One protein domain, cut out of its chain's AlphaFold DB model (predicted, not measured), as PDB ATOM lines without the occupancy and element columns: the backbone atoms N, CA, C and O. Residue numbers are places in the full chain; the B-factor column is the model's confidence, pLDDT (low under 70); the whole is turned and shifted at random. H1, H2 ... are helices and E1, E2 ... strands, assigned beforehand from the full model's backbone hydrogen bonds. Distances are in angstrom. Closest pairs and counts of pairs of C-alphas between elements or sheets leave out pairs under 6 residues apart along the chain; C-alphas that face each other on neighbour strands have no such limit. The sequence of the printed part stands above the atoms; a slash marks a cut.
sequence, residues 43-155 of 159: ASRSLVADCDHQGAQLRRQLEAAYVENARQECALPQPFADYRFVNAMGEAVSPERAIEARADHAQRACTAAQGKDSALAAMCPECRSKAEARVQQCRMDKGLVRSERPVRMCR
ATOM      1  N   ALA A  43      58.770 102.783 101.311       95.25
ATOM      2  CA  ALA A  43      59.050 103.176 102.689       95.25
ATOM      3  C   ALA A  43      60.499 103.667 102.857       95.25
ATOM      4  O   ALA A  43      60.724 104.723 103.440       95.25
ATOM      5  N   SER A  44      61.472 102.975 102.253       94.25
ATOM      6  CA  SER A  44      62.873 103.424 102.241       94.25
ATOM      7  C   SER A  44      63.034 104.820 101.629       94.25
ATOM      8  O   SER A  44      63.705 105.669 102.209       94.25
ATOM      9  N   ARG A  45      62.396 105.091 100.478       94.00
ATOM     10  CA  ARG A  45      62.445 106.420  99.841       94.00
ATOM     11  C   ARG A  45      61.811 107.507 100.706       94.00
ATOM     12  O   ARG A  45      62.341 108.611 100.728       94.00
ATOM     13  N   SER A  46      60.722 107.193 101.409       97.00
ATOM     14  CA  SER A  46      60.094 108.130 102.347       97.00
ATOM     15  C   SER A  46      61.072 108.536 103.446       97.00
ATOM     16  O   SER A  46      61.289 109.722 103.654       97.00
ATOM     17  N   LEU A  47      61.751 107.567 104.070       97.56
ATOM     18  CA  LEU A  47      62.738 107.848 105.118       97.56
ATOM     19  C   LEU A  47      63.906 108.703 104.614       97.56
ATOM     20  O   LEU A  47      64.374 109.590 105.324       97.56
ATOM     21  N   VAL A  48      64.376 108.460 103.385       96.38
ATOM     22  CA  VAL A  48      65.413 109.296 102.760       96.38
ATOM     23  C   VAL A  48      64.916 110.729 102.585       96.38
ATOM     24  O   VAL A  48      65.620 111.656 102.977       96.38
ATOM     25  N   ALA A  49      63.705 110.909 102.051       97.06
ATOM     26  CA  ALA A  49      63.120 112.229 101.835       97.06
ATOM     27  C   ALA A  49      62.922 112.990 103.156       97.06
ATOM     28  O   ALA A  49      63.224 114.181 103.225       97.06
ATOM     29  N   ASP A  50      62.495 112.300 104.215       98.06
ATOM     30  CA  ASP A  50      62.339 112.882 105.550       98.06
ATOM     31  C   ASP A  50      63.684 113.353 106.118       98.06
ATOM     32  O   ASP A  50      63.785 114.463 106.651       98.06
ATOM     33  N   CYS A  51      64.742 112.544 105.980       97.88
ATOM     34  CA  CYS A  51      66.086 112.938 106.401       97.88
ATOM     35  C   CYS A  51      66.607 114.138 105.597       97.88
ATOM     36  O   CYS A  51      67.164 115.070 106.182       97.88
ATOM     37  N   ASP A  52      66.393 114.151 104.281       97.25
ATOM     38  CA  ASP A  52      66.800 115.254 103.407       97.25
ATOM     39  C   ASP A  52      66.044 116.545 103.748       97.25
ATOM     40  O   ASP A  52      66.643 117.622 103.813       97.25
ATOM     41  N   HIS A  53      64.745 116.442 104.047       98.12
ATOM     42  CA  HIS A  53      63.937 117.570 104.496       98.12
ATOM     43  C   HIS A  53      64.440 118.125 105.834       98.12
ATOM     44  O   HIS A  53      64.587 119.340 105.973       98.12
ATOM     45  N   GLN A  54      64.749 117.260 106.808       97.69
ATOM     46  CA  GLN A  54      65.326 117.685 108.090       97.69
ATOM     47  C   GLN A  54      66.657 118.419 107.898       97.69
ATOM     48  O   GLN A  54      66.869 119.471 108.500       97.69
ATOM     49  N   GLY A  55      67.532 117.905 107.030       97.88
ATOM     50  CA  GLY A  55      68.784 118.569 106.673       97.88
ATOM     51  C   GLY A  55      68.565 119.938 106.040       97.88
ATOM     52  O   GLY A  55      69.168 120.920 106.463       97.88
ATOM     53  N   ALA A  56      67.669 120.026 105.055       97.31
ATOM     54  CA  ALA A  56      67.345 121.282 104.384       97.31
ATOM     55  C   ALA A  56      66.734 122.313 105.343       97.31
ATOM     56  O   ALA A  56      67.068 123.495 105.276       97.31
ATOM     57  N   GLN A  57      65.861 121.876 106.252       98.06
ATOM     58  CA  GLN A  57      65.287 122.738 107.277       98.06
ATOM     59  C   GLN A  57      66.357 123.255 108.238       98.06
ATOM     60  O   GLN A  57      66.419 124.463 108.457       98.06
ATOM     61  N   LEU A  58      67.220 122.376 108.757       98.00
ATOM     62  CA  LEU A  58      68.324 122.779 109.626       98.00
ATOM     63  C   LEU A  58      69.256 123.760 108.909       98.00
ATOM     64  O   LEU A  58      69.626 124.781 109.478       98.00
ATOM     65  N   ARG A  59      69.586 123.497 107.639       97.44
ATOM     66  CA  ARG A  59      70.424 124.393 106.836       97.44
ATOM     67  C   ARG A  59      69.822 125.791 106.753       97.44
ATOM     68  O   ARG A  59      70.519 126.751 107.049       97.44
ATOM     69  N   ARG A  60      68.529 125.897 106.420       96.56
ATOM     70  CA  ARG A  60      67.819 127.185 106.358       96.56
ATOM     71  C   ARG A  60      67.821 127.911 107.701       96.56
ATOM     72  O   ARG A  60      67.996 129.120 107.722       96.56
ATOM     73  N   GLN A  61      67.641 127.188 108.807       97.19
ATOM     74  CA  GLN A  61      67.676 127.774 110.152       97.19
ATOM     75  C   GLN A  61      69.065 128.326 110.491       97.19
ATOM     76  O   GLN A  61      69.174 129.457 110.953       97.19
ATOM     77  N   LEU A  62      70.123 127.556 110.221       97.56
ATOM     78  CA  LEU A  62      71.502 127.988 110.450       97.56
ATOM     79  C   LEU A  62      71.881 129.172 109.547       97.56
ATOM     80  O   LEU A  62      72.494 130.124 110.019       97.56
ATOM     81  N   GLU A  63      71.497 129.131 108.267       96.94
ATOM     82  CA  GLU A  63      71.730 130.213 107.305       96.94
ATOM     83  C   GLU A  63      71.011 131.499 107.732       96.94
ATOM     84  O   GLU A  63      71.623 132.563 107.726       96.94
ATOM     85  N   ALA A  64      69.746 131.408 108.153       96.12
ATOM     86  CA  ALA A  64      68.982 132.557 108.633       96.12
ATOM     87  C   ALA A  64      69.600 133.168 109.900       96.12
ATOM     88  O   ALA A  64      69.808 134.379 109.948       96.12
ATOM     89  N   ALA A  65      69.967 132.336 110.881       95.75
ATOM     90  CA  ALA A  65      70.635 132.795 112.098       95.75
ATOM     91  C   ALA A  65      71.990 133.456 111.793       95.75
ATOM     92  O   ALA A  65      72.327 134.488 112.365       95.75
ATOM     93  N   TYR A  66      72.762 132.897 110.855       95.19
ATOM     94  CA  TYR A  66      74.018 133.495 110.409       95.19
ATOM     95  C   TYR A  66      73.800 134.865 109.754       95.19
ATOM     96  O   TYR A  66      74.521 135.810 110.063       95.19
ATOM     97  N   VAL A  67      72.807 134.983 108.865       95.44
ATOM     98  CA  VAL A  67      72.460 136.244 108.190       95.44
ATOM     99  C   VAL A  67      72.058 137.316 109.198       95.44
ATOM    100  O   VAL A  67      72.522 138.451 109.094       95.44
ATOM    101  N   GLU A  68      71.217 136.963 110.170       95.19
ATOM    102  CA  GLU A  68      70.785 137.876 111.227       95.19
ATOM    103  C   GLU A  68      71.972 138.354 112.072       95.19
ATOM    104  O   GLU A  68      72.204 139.560 112.168       95.19
ATOM    105  N   ASN A  69      72.776 137.424 112.593       94.06
ATOM    106  CA  ASN A  69      73.944 137.750 113.412       94.06
ATOM    107  C   ASN A  69      74.950 138.616 112.643       94.06
ATOM    108  O   ASN A  69      75.401 139.640 113.143       94.06
ATOM    109  N   ALA A  70      75.269 138.260 111.397       94.12
ATOM    110  CA  ALA A  70      76.220 139.022 110.594       94.12
ATOM    111  C   ALA A  70      75.716 140.441 110.270       94.12
ATOM    112  O   ALA A  70      76.516 141.371 110.202       94.12
ATOM    113  N   ARG A  71      74.401 140.645 110.107       94.31
ATOM    114  CA  ARG A  71      73.827 141.994 109.961       94.31
ATOM    115  C   ARG A  71      73.952 142.820 111.234       94.31
ATOM    116  O   ARG A  71      74.277 144.000 111.142       94.31
ATOM    117  N   GLN A  72      73.703 142.208 112.389       94.38
ATOM    118  CA  GLN A  72      73.868 142.869 113.684       94.38
ATOM    119  C   GLN A  72      75.332 143.271 113.907       94.38
ATOM    120  O   GLN A  72      75.594 144.426 114.230       94.38
ATOM    121  N   GLU A  73      76.280 142.376 113.620       95.12
ATOM    122  CA  GLU A  73      77.723 142.656 113.678       95.12
ATOM    123  C   GLU A  73      78.127 143.825 112.772       95.12
ATOM    124  O   GLU A  73      78.852 144.726 113.187       95.12
ATOM    125  N   CYS A  74      77.610 143.865 111.543       94.38
ATOM    126  CA  CYS A  74      77.885 144.950 110.602       94.38
ATOM    127  C   CYS A  74      77.289 146.309 111.002       94.38
ATOM    128  O   CYS A  74      77.682 147.323 110.427       94.38
ATOM    129  N   ALA A  75      76.355 146.350 111.956       93.75
ATOM    130  CA  ALA A  75      75.808 147.592 112.499       93.75
ATOM    131  C   ALA A  75      76.630 148.143 113.681       93.75
ATOM    132  O   ALA A  75      76.376 149.263 114.132       93.75
ATOM    133  N   LEU A  76      77.603 147.383 114.194       94.44
ATOM    134  CA  LEU A  76      78.459 147.812 115.296       94.44
ATOM    135  C   LEU A  76      79.540 148.803 114.827       94.44
ATOM    136  O   LEU A  76      80.004 148.719 113.689       94.44
ATOM    137  N   PRO A  77      80.028 149.698 115.713       92.44
ATOM    138  CA  PRO A  77      81.149 150.589 115.397       92.44
ATOM    139  C   PRO A  77      82.444 149.847 115.042       92.44
ATOM    140  O   PRO A  77      83.265 150.358 114.285       92.44
ATOM    141  N   GLN A  78      82.633 148.652 115.608       91.38
ATOM    142  CA  GLN A  78      83.741 147.747 115.305       91.38
ATOM    143  C   GLN A  78      83.179 146.349 115.000       91.38
ATOM    144  O   GLN A  78      83.048 145.537 115.917       91.38
ATOM    145  N   PRO A  79      82.821 146.063 113.736       93.38
ATOM    146  CA  PRO A  79      82.258 144.771 113.354       93.38
ATOM    147  C   PRO A  79      83.206 143.610 113.665       93.38
ATOM    148  O   PRO A  79      84.412 143.705 113.403       93.38
ATOM    149  N   PHE A  80      82.667 142.492 114.163       92.88
ATOM    150  CA  PHE A  80      83.406 141.244 114.385       92.88
ATOM    151  C   PHE A  80      84.623 141.397 115.320       92.88
ATOM    152  O   PHE A  80      85.622 140.681 115.188       92.88
ATOM    153  N   ALA A  81      84.574 142.350 116.258       90.81
ATOM    154  CA  ALA A  81      85.667 142.607 117.196       90.81
ATOM    155  C   ALA A  81      85.994 141.373 118.057       90.81
ATOM    156  O   ALA A  81      87.169 141.060 118.259       90.81
ATOM    157  N   ASP A  82      84.962 140.628 118.458       89.62
ATOM    158  CA  ASP A  82      85.068 139.455 119.333       89.62
ATOM    159  C   ASP A  82      85.394 138.151 118.583       89.62
ATOM    160  O   ASP A  82      85.513 137.079 119.182       89.62
ATOM    161  N   TYR A  83      85.562 138.209 117.258       89.88
ATOM    162  CA  TYR A  83      85.850 137.021 116.460       89.88
ATOM    163  C   TYR A  83      87.303 136.583 116.634       89.88
ATOM    164  O   TYR A  83      88.248 137.369 116.505       89.88
ATOM    165  N   ARG A  84      87.490 135.277 116.851       90.69
ATOM    166  CA  ARG A  84      88.808 134.641 116.863       90.69
ATOM    167  C   ARG A  84      89.149 134.110 115.475       90.69
ATOM    168  O   ARG A  84      88.533 133.157 115.003       90.69
ATOM    169  N   PHE A  85      90.178 134.682 114.864       90.94
ATOM    170  CA  PHE A  85      90.697 134.231 113.576       90.94
ATOM    171  C   PHE A  85      91.709 133.102 113.785       90.94
ATOM    172  O   PHE A  85      92.621 133.212 114.605       90.94
ATOM    173  N   VAL A  86      91.527 132.004 113.054       93.06
ATOM    174  CA  VAL A  86      92.361 130.800 113.152       93.06
ATOM    175  C   VAL A  86      92.920 130.405 111.786       93.06
ATOM    176  O   VAL A  86      92.331 130.719 110.753       93.06
ATOM    177  N   ASN A  87      94.069 129.731 111.775       90.94
ATOM    178  CA  ASN A  87      94.669 129.156 110.574       90.94
ATOM    179  C   ASN A  87      93.972 127.834 110.173       90.94
ATOM    180  O   ASN A  87      93.035 127.375 110.827       90.94
ATOM    181  N   ALA A  88      94.452 127.187 109.107       89.12
ATOM    182  CA  ALA A  88      93.905 125.912 108.627       89.12
ATOM    183  C   ALA A  88      94.021 124.750 109.638       89.12
ATOM    184  O   ALA A  88      93.293 123.770 109.516       89.12
ATOM    185  N   MET A  89      94.917 124.853 110.625       93.31
ATOM    186  CA  MET A  89      95.083 123.883 111.715       93.31
ATOM    187  C   MET A  89      94.196 124.201 112.930       93.31
ATOM    188  O   MET A  89      94.202 123.455 113.905       93.31
ATOM    189  N   GLY A  90      93.412 125.283 112.877       90.81
ATOM    190  CA  GLY A  90      92.556 125.724 113.979       90.81
ATOM    191  C   GLY A  90      93.289 126.522 115.060       90.81
ATOM    192  O   GLY A  90      92.700 126.835 116.096       90.81
ATOM    193  N   GLU A  91      94.549 126.885 114.831       94.50
ATOM    194  CA  GLU A  91      95.354 127.665 115.769       94.50
ATOM    195  C   GLU A  91      95.095 129.159 115.574       94.50
ATOM    196  O   GLU A  91      94.949 129.626 114.442       94.50
ATOM    197  N   ALA A  92      95.053 129.925 116.664       94.19
ATOM    198  CA  ALA A  92      94.871 131.371 116.590       94.19
ATOM    199  C   ALA A  92      96.006 132.031 115.788       94.19
ATOM    200  O   ALA A  92      97.183 131.726 115.988       94.19
ATOM    201  N   VAL A  93      95.653 132.943 114.880       94.69
ATOM    202  CA  VAL A  93      96.647 133.736 114.139       94.69
ATOM    203  C   VAL A  93      97.237 134.838 115.029       94.69
ATOM    204  O   VAL A  93      96.659 135.181 116.061       94.69
ATOM    205  N   SER A  94      98.388 135.404 114.639       94.75
ATOM    206  CA  SER A  94      98.997 136.518 115.384       94.75
ATOM    207  C   SER A  94      98.062 137.739 115.436       94.75
ATOM    208  O   SER A  94      97.224 137.889 114.542       94.75
ATOM    209  N   PRO A  95      98.200 138.632 116.433       92.38
ATOM    210  CA  PRO A  95      97.349 139.816 116.557       92.38
ATOM    211  C   PRO A  95      97.317 140.686 115.294       92.38
ATOM    212  O   PRO A  95      96.248 141.121 114.874       92.38
ATOM    213  N   GLU A  96      98.460 140.878 114.636       92.94
ATOM    214  CA  GLU A  96      98.576 141.679 113.412       92.94
ATOM    215  C   GLU A  96      97.785 141.038 112.266       92.94
ATOM    216  O   GLU A  96      97.001 141.707 111.594       92.94
ATOM    217  N   ARG A  97      97.915 139.715 112.099       93.81
ATOM    218  CA  ARG A  97      97.142 138.953 111.109       93.81
ATOM    219  C   ARG A  97      95.656 138.909 111.441       93.81
ATOM    220  O   ARG A  97      94.837 138.867 110.530       93.81
ATOM    221  N   ALA A  98      95.290 138.902 112.723       93.31
ATOM    222  CA  ALA A  98      93.894 138.925 113.147       93.31
ATOM    223  C   ALA A  98      93.225 140.264 112.803       93.31
ATOM    224  O   ALA A  98      92.070 140.266 112.389       93.31
ATOM    225  N   ILE A  99      93.948 141.384 112.927       92.69
ATOM    226  CA  ILE A  99      93.457 142.714 112.533       92.69
ATOM    227  C   ILE A  99      93.179 142.756 111.027       92.69
ATOM    228  O   ILE A  99      92.085 143.146 110.621       92.69
ATOM    229  N   GLU A 100      94.135 142.308 110.209       93.56
ATOM    230  CA  GLU A 100      93.981 142.249 108.750       93.56
ATOM    231  C   GLU A 100      92.833 141.311 108.348       93.56
ATOM    232  O   GLU A 100      91.920 141.711 107.626       93.56
ATOM    233  N   ALA A 101      92.800 140.097 108.903       93.19
ATOM    234  CA  ALA A 101      91.748 139.123 108.629       93.19
ATOM    235  C   ALA A 101      90.355 139.623 109.043       93.19
ATOM    236  O   ALA A 101      89.371 139.333 108.355       93.19
ATOM    237  N   ARG A 102      90.258 140.389 110.140       94.44
ATOM    238  CA  ARG A 102      89.012 141.032 110.566       94.44
ATOM    239  C   ARG A 102      88.573 142.100 109.583       94.44
ATOM    240  O   ARG A 102      87.410 142.078 109.194       94.44
ATOM    241  N   ALA A 103      89.468 142.998 109.176       93.50
ATOM    242  CA  ALA A 103      89.146 144.044 108.209       93.50
ATOM    243  C   ALA A 103      88.635 143.436 106.891       93.50
ATOM    244  O   ALA A 103      87.569 143.804 106.398       93.50
ATOM    245  N   ASP A 104      89.330 142.413 106.398       94.19
ATOM    246  CA  ASP A 104      88.951 141.650 105.212       94.19
ATOM    247  C   ASP A 104      87.600 140.938 105.359       94.19
ATOM    248  O   ASP A 104      86.769 140.945 104.444       94.19
ATOM    249  N   HIS A 105      87.371 140.287 106.502       93.75
ATOM    250  CA  HIS A 105      86.108 139.611 106.780       93.75
ATOM    251  C   HIS A 105      84.953 140.608 106.868       93.75
ATOM    252  O   HIS A 105      83.933 140.395 106.211       93.75
ATOM    253  N   ALA A 106      85.131 141.704 107.607       94.50
ATOM    254  CA  ALA A 106      84.150 142.769 107.750       94.50
ATOM    255  C   ALA A 106      83.798 143.380 106.392       94.50
ATOM    256  O   ALA A 106      82.618 143.486 106.060       94.50
ATOM    257  N   GLN A 107      84.798 143.673 105.555       94.19
ATOM    258  CA  GLN A 107      84.568 144.194 104.212       94.19
ATOM    259  C   GLN A 107      83.696 143.241 103.386       94.19
ATOM    260  O   GLN A 107      82.694 143.665 102.809       94.19
ATOM    261  N   ARG A 108      84.027 141.943 103.348       93.31
ATOM    262  CA  ARG A 108      83.250 140.949 102.586       93.31
ATOM    263  C   ARG A 108      81.842 140.746 103.147       93.31
ATOM    264  O   ARG A 108      80.878 140.797 102.386       93.31
ATOM    265  N   ALA A 109      81.723 140.515 104.453       93.38
ATOM    266  CA  ALA A 109      80.457 140.201 105.107       93.38
ATOM    267  C   ALA A 109      79.497 141.395 105.070       93.38
ATOM    268  O   ALA A 109      78.340 141.234 104.690       93.38
ATOM    269  N   CYS A 110      79.979 142.604 105.365       93.94
ATOM    270  CA  CYS A 110      79.134 143.795 105.381       93.94
ATOM    271  C   CYS A 110      78.776 144.286 103.977       93.94
ATOM    272  O   CYS A 110      77.662 144.765 103.776       93.94
ATOM    273  N   THR A 111      79.639 144.072 102.978       93.38
ATOM    274  CA  THR A 111      79.249 144.263 101.571       93.38
ATOM    275  C   THR A 111      78.159 143.264 101.171       93.38
ATOM    276  O   THR A 111      77.157 143.643 100.569       93.38
ATOM    277  N   ALA A 112      78.300 141.986 101.543       91.81
ATOM    278  CA  ALA A 112      77.284 140.970 101.261       91.81
ATOM    279  C   ALA A 112      75.952 141.246 101.985       91.81
ATOM    280  O   ALA A 112      74.888 140.987 101.422       91.81
ATOM    281  N   ALA A 113      75.997 141.812 103.195       89.25
ATOM    282  CA  ALA A 113      74.825 142.143 104.006       89.25
ATOM    283  C   ALA A 113      73.923 143.229 103.395       89.25
ATOM    284  O   ALA A 113      72.719 143.233 103.670       89.25
ATOM    285  N   GLN A 114      74.484 144.104 102.551       88.69
ATOM    286  CA  GLN A 114      73.742 145.107 101.771       88.69
ATOM    287  C   GLN A 114      72.999 144.494 100.572       88.69
ATOM    288  O   GLN A 114      72.115 145.124  99.994       88.69
ATOM    289  N   GLY A 115      73.379 143.278 100.172       86.94
ATOM    290  CA  GLY A 115      72.788 142.551  99.058       86.94
ATOM    291  C   GLY A 115      71.689 141.578  99.486       86.94
ATOM    292  O   GLY A 115      70.978 141.764 100.472       86.94
ATOM    293  N   LYS A 116      71.539 140.505  98.705       89.12
ATOM    294  CA  LYS A 116      70.579 139.431  98.989       89.12
ATOM    295  C   LYS A 116      71.082 138.552 100.130       89.12
ATOM    296  O   LYS A 116      72.243 138.146 100.115       89.12
ATOM    297  N   ASP A 117      70.173 138.122 101.002       90.25
ATOM    298  CA  ASP A 117      70.455 137.193 102.108       90.25
ATOM    299  C   ASP A 117      71.189 135.928 101.645       90.25
ATOM    300  O   ASP A 117      72.048 135.417 102.350       90.25
ATOM    301  N   SER A 118      70.925 135.458 100.420       89.00
ATOM    302  CA  SER A 118      71.611 134.303  99.830       89.00
ATOM    303  C   SER A 118      73.127 134.483  99.691       89.00
ATOM    304  O   SER A 118      73.858 133.500  99.773       89.00
ATOM    305  N   ALA A 119      73.608 135.709  99.458       89.00
ATOM    306  CA  ALA A 119      75.038 135.991  99.344       89.00
ATOM    307  C   ALA A 119      75.723 135.892 100.711       89.00
ATOM    308  O   ALA A 119      76.790 135.295 100.826       89.00
ATOM    309  N   LEU A 120      75.072 136.412 101.752       91.00
ATOM    310  CA  LEU A 120      75.575 136.340 103.118       91.00
ATOM    311  C   LEU A 120      75.451 134.916 103.683       91.00
ATOM    312  O   LEU A 120      76.411 134.392 104.233       91.00
ATOM    313  N   ALA A 121      74.329 134.233 103.452       92.31
ATOM    314  CA  ALA A 121      74.127 132.835 103.835       92.31
ATOM    315  C   ALA A 121      75.187 131.894 103.236       92.31
ATOM    316  O   ALA A 121      75.642 130.971 103.910       92.31
ATOM    317  N   ALA A 122      75.633 132.148 101.999       90.12
ATOM    318  CA  ALA A 122      76.696 131.374 101.357       90.12
ATOM    319  C   ALA A 122      78.058 131.492 102.066       90.12
ATOM    320  O   ALA A 122      78.917 130.633 101.873       90.12
ATOM    321  N   MET A 123      78.256 132.523 102.896       90.12
ATOM    322  CA  MET A 123      79.463 132.697 103.708       90.12
ATOM    323  C   MET A 123      79.427 131.903 105.018       90.12
ATOM    324  O   MET A 123      80.436 131.873 105.716       90.12
ATOM    325  N   CYS A 124      78.304 131.268 105.368       92.69
ATOM    326  CA  CYS A 124      78.204 130.516 106.611       92.69
ATOM    327  C   CYS A 124      79.128 129.280 106.582       92.69
ATOM    328  O   CYS A 124      78.844 128.323 105.851       92.69
ATOM    329  N   PRO A 125      80.193 129.241 107.405       82.94
ATOM    330  CA  PRO A 125      81.261 128.248 107.273       82.94
ATOM    331  C   PRO A 125      80.793 126.818 107.570       82.94
ATOM    332  O   PRO A 125      81.275 125.866 106.962       82.94
ATOM    333  N   GLU A 126      79.827 126.656 108.479       90.56
ATOM    334  CA  GLU A 126      79.404 125.340 108.971       90.56
ATOM    335  C   GLU A 126      77.943 124.991 108.662       90.56
ATOM    336  O   GLU A 126      77.496 123.890 108.980       90.56
ATOM    337  N   CYS A 127      77.169 125.890 108.045       94.56
ATOM    338  CA  CYS A 127      75.740 125.649 107.813       94.56
ATOM    339  C   CYS A 127      75.510 124.401 106.953       94.56
ATOM    340  O   CYS A 127      74.678 123.549 107.276       94.56
ATOM    341  N   ARG A 128      76.277 124.273 105.863       93.75
ATOM    342  CA  ARG A 128      76.176 123.136 104.947       93.75
ATOM    343  C   ARG A 128      76.677 121.844 105.586       93.75
ATOM    344  O   ARG A 128      75.960 120.850 105.549       93.75
ATOM    345  N   SER A 129      77.867 121.861 106.184       95.19
ATOM    346  CA  SER A 129      78.475 120.662 106.769       95.19
ATOM    347  C   SER A 129      77.658 120.122 107.947       95.19
ATOM    348  O   SER A 129      77.432 118.917 108.018       95.19
ATOM    349  N   LYS A 130      77.120 120.986 108.822       96.75
ATOM    350  CA  LYS A 130      76.219 120.570 109.914       96.75
ATOM    351  C   LYS A 130      74.913 119.973 109.395       96.75
ATOM    352  O   LYS A 130      74.456 118.956 109.916       96.75
ATOM    353  N   ALA A 131      74.322 120.571 108.361       97.19
ATOM    354  CA  ALA A 131      73.123 120.025 107.731       97.19
ATOM    355  C   ALA A 131      73.386 118.652 107.094       97.19
ATOM    356  O   ALA A 131      72.617 117.719 107.309       97.19
ATOM    357  N   GLU A 132      74.492 118.499 106.364       96.19
ATOM    358  CA  GLU A 132      74.905 117.224 105.766       96.19
ATOM    359  C   GLU A 132      75.199 116.160 106.836       96.19
ATOM    360  O   GLU A 132      74.738 115.024 106.712       96.19
ATOM    361  N   ALA A 133      75.874 116.530 107.929       97.06
ATOM    362  CA  ALA A 133      76.104 115.647 109.070       97.06
ATOM    363  C   ALA A 133      74.785 115.195 109.716       97.06
ATOM    364  O   ALA A 133      74.621 114.016 110.025       97.06
ATOM    365  N   ARG A 134      73.801 116.097 109.850       97.19
ATOM    366  CA  ARG A 134      72.462 115.751 110.350       97.19
ATOM    367  C   ARG A 134      71.742 114.766 109.431       97.19
ATOM    368  O   ARG A 134      71.123 113.827 109.929       97.19
ATOM    369  N   VAL A 135      71.821 114.958 108.115       97.56
ATOM    370  CA  VAL A 135      71.257 114.014 107.133       97.56
ATOM    371  C   VAL A 135      71.922 112.649 107.269       97.56
ATOM    372  O   VAL A 135      71.232 111.632 107.312       97.56
ATOM    373  N   GLN A 136      73.253 112.620 107.366       95.88
ATOM    374  CA  GLN A 136      74.008 111.382 107.514       95.88
ATOM    375  C   GLN A 136      73.629 110.645 108.801       95.88
ATOM    376  O   GLN A 136      73.335 109.452 108.747       95.88
ATOM    377  N   GLN A 137      73.550 111.358 109.926       97.38
ATOM    378  CA  GLN A 137      73.102 110.798 111.200       97.38
ATOM    379  C   GLN A 137      71.682 110.237 111.096       97.38
ATOM    380  O   GLN A 137      71.465 109.077 111.422       97.38
ATOM    381  N   CYS A 138      70.737 111.009 110.550       97.88
ATOM    382  CA  CYS A 138      69.358 110.560 110.360       97.88
ATOM    383  C   CYS A 138      69.289 109.268 109.537       97.88
ATOM    384  O   CYS A 138      68.566 108.341 109.892       97.88
ATOM    385  N   ARG A 139      70.065 109.171 108.452       96.69
ATOM    386  CA  ARG A 139      70.102 107.961 107.625       96.69
ATOM    387  C   ARG A 139      70.637 106.759 108.404       96.69
ATOM    388  O   ARG A 139      70.024 105.695 108.337       96.69
ATOM    389  N   MET A 140      71.712 106.937 109.174       96.00
ATOM    390  CA  MET A 140      72.246 105.885 110.049       96.00
ATOM    391  C   MET A 140      71.214 105.445 111.097       96.00
ATOM    392  O   MET A 140      70.942 104.252 111.208       96.00
ATOM    393  N   ASP A 141      70.562 106.392 111.776       97.12
ATOM    394  CA  ASP A 141      69.536 106.124 112.796       97.12
ATOM    395  C   ASP A 141      68.325 105.367 112.225       97.12
ATOM    396  O   ASP A 141      67.667 104.591 112.917       97.12
ATOM    397  N   LYS A 142      68.012 105.581 110.941       96.19
ATOM    398  CA  LYS A 142      66.928 104.898 110.218       96.19
ATOM    399  C   LYS A 142      67.355 103.574 109.573       96.19
ATOM    400  O   LYS A 142      66.565 102.984 108.832       96.19
ATOM    401  N   GLY A 143      68.586 103.114 109.813       95.69
ATOM    402  CA  GLY A 143      69.129 101.890 109.218       95.69
ATOM    403  C   GLY A 143      69.229 101.950 107.690       95.69
ATOM    404  O   GLY A 143      69.160 100.919 107.022       95.69
ATOM    405  N   LEU A 144      69.332 103.155 107.120       94.75
ATOM    406  CA  LEU A 144      69.497 103.347 105.685       94.75
ATOM    407  C   LEU A 144      70.956 103.089 105.308       94.75
ATOM    408  O   LEU A 144      71.860 103.826 105.701       94.75
ATOM    409  N   VAL A 145      71.179 102.068 104.489       93.06
ATOM    410  CA  VAL A 145      72.498 101.728 103.960       93.06
ATOM    411  C   VAL A 145      72.681 102.324 102.574       93.06
ATOM    412  O   VAL A 145      71.748 102.384 101.766       93.06
ATOM    413  N   ARG A 146      73.905 102.766 102.286       91.12
ATOM    414  CA  ARG A 146      74.279 103.198 100.942       91.12
ATOM    415  C   ARG A 146      74.379 101.964 100.047       91.12
ATOM    416  O   ARG A 146      75.115 101.031 100.339       91.12
ATOM    417  N   SER A 147      73.647 101.991  98.948       85.31
ATOM    418  CA  SER A 147      73.650 100.994  97.888       85.31
ATOM    419  C   SER A 147      73.945 101.681  96.559       85.31
ATOM    420  O   SER A 147      73.729 102.884  96.398       85.31
ATOM    421  N   GLU A 148      74.439 100.925  95.589       84.56
ATOM    422  CA  GLU A 148      74.611 101.405  94.227       84.56
ATOM    423  C   GLU A 148      73.498 100.845  93.365       84.56
ATOM    424  O   GLU A 148      73.337  99.630  93.239       84.56
ATOM    425  N   ARG A 149      72.711 101.738  92.763       76.06
ATOM    426  CA  ARG A 149      71.686 101.324  91.810       76.06
ATOM    427  C   ARG A 149      72.114 101.739  90.406       76.06
ATOM    428  O   ARG A 149      72.433 102.917  90.211       76.06
ATOM    429  N   PRO A 150      72.110 100.818  89.428       77.38
ATOM    430  CA  PRO A 150      72.303 101.191  88.039       77.38
ATOM    431  C   PRO A 150      71.105 102.031  87.598       77.38
ATOM    432  O   PRO A 150      69.953 101.606  87.701       77.38
ATOM    433  N   VAL A 151      71.377 103.243  87.128       73.75
ATOM    434  CA  VAL A 151      70.373 104.139  86.558       73.75
ATOM    435  C   VAL A 151      70.718 104.347  85.094       73.75
ATOM    436  O   VAL A 151      71.843 104.717  84.757       73.75
ATOM    437  N   ARG A 152      69.742 104.107  84.217       74.19
ATOM    438  CA  ARG A 152      69.864 104.421  82.795       74.19
ATOM    439  C   ARG A 152      69.693 105.931  82.629       74.19
ATOM    440  O   ARG A 152      68.647 106.472  82.978       74.19
ATOM    441  N   MET A 153      70.728 106.606  82.149       74.69
ATOM    442  CA  MET A 153      70.737 108.043  81.878       74.69
ATOM    443  C   MET A 153      70.917 108.274  80.380       74.69
ATOM    444  O   MET A 153      71.522 107.448  79.698       74.69
ATOM    445  N   CYS A 154      70.405 109.384  79.854       76.69
ATOM    446  CA  CYS A 154      70.740 109.773  78.491       76.69
ATOM    447  C   CYS A 154      72.209 110.170  78.424       76.69
ATOM    448  O   CYS A 154      72.694 110.922  79.273       76.69
ATOM    449  N   ARG A 155      72.911 109.653  77.419       71.44
ATOM    450  CA  ARG A 155      74.301 110.006  77.166       71.44
ATOM    451  C   ARG A 155      74.350 111.487  76.783       71.44
ATOM    452  O   ARG A 155      73.623 111.921  75.893       71.44
TER     453      ARG A 155
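What this domain is: This is residues 43 to 155 of the 159 residues of an uncharacterized protein of Stenotrophomonas cyclobalanopsidis (UniProt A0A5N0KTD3). One long helix, H1, makes the length of the domain; H4 folds back side by side with it, H2 meets its last turns as the short limb of an L with little H3 packed at the corner, and residues 146 to 155, of which 146 to 154 belong to strand E1, stick out as a free arm. The printed part has 113 residues with four named helices and one strand, in the order H1, H2, H3, H4, E1, and its class is mostly helix. It is loose, with a radius of gyration of the C-alphas of 19.1 A, and elongated, spanning 54 by 35 by 31 A.

How they stand to each other: Begin at the hub, H1, residues 43 to 74, which touches three helices. H4, residues 127 to 141, touches it at a shallow tilt of 26 degrees, opposite ways; the closest C-alphas, of Gly 55 and Ala 131, are 4.7 A apart. H2, residues 95 to 113, touches H1 with residues 106 to 113 alone, closest at the C-alphas of Cys 74 and Cys 110, 5.5 A; at 71 degrees they are only just about perpendicular. H3, residues 117 to 121, touches H1, closest at the C-alphas of Glu 63 and Ala 121, 5.0 A. It also touches H2, at the C-alphas of Ala 112 and Leu 120, 5.3 A. H2 and H4 are apart. In H1, H2, H3 and H4 every O i to N i+4 pair is within hydrogen-bond range.

Where its parts are: Find C-alpha 43 at (59.050, 103.176, 102.689); from there H1 runs 46.5 A to C-alpha 74. H2 is 25.9 A long, H3 6.0 A and H4 21.1 A. E1, residues 145 to 154, runs 26.8 A to C-alpha 154 at (70.740, 109.773, 78.491) and pairs with no named strand.

The domain as a whole: The farthest C-alphas, of Pro 77 and Arg 152, are 57.6 A apart. The printed part has no cut. The link from H1 to H2, residues 75 to 94, is long. No printed residue is under 70 in pLDDT.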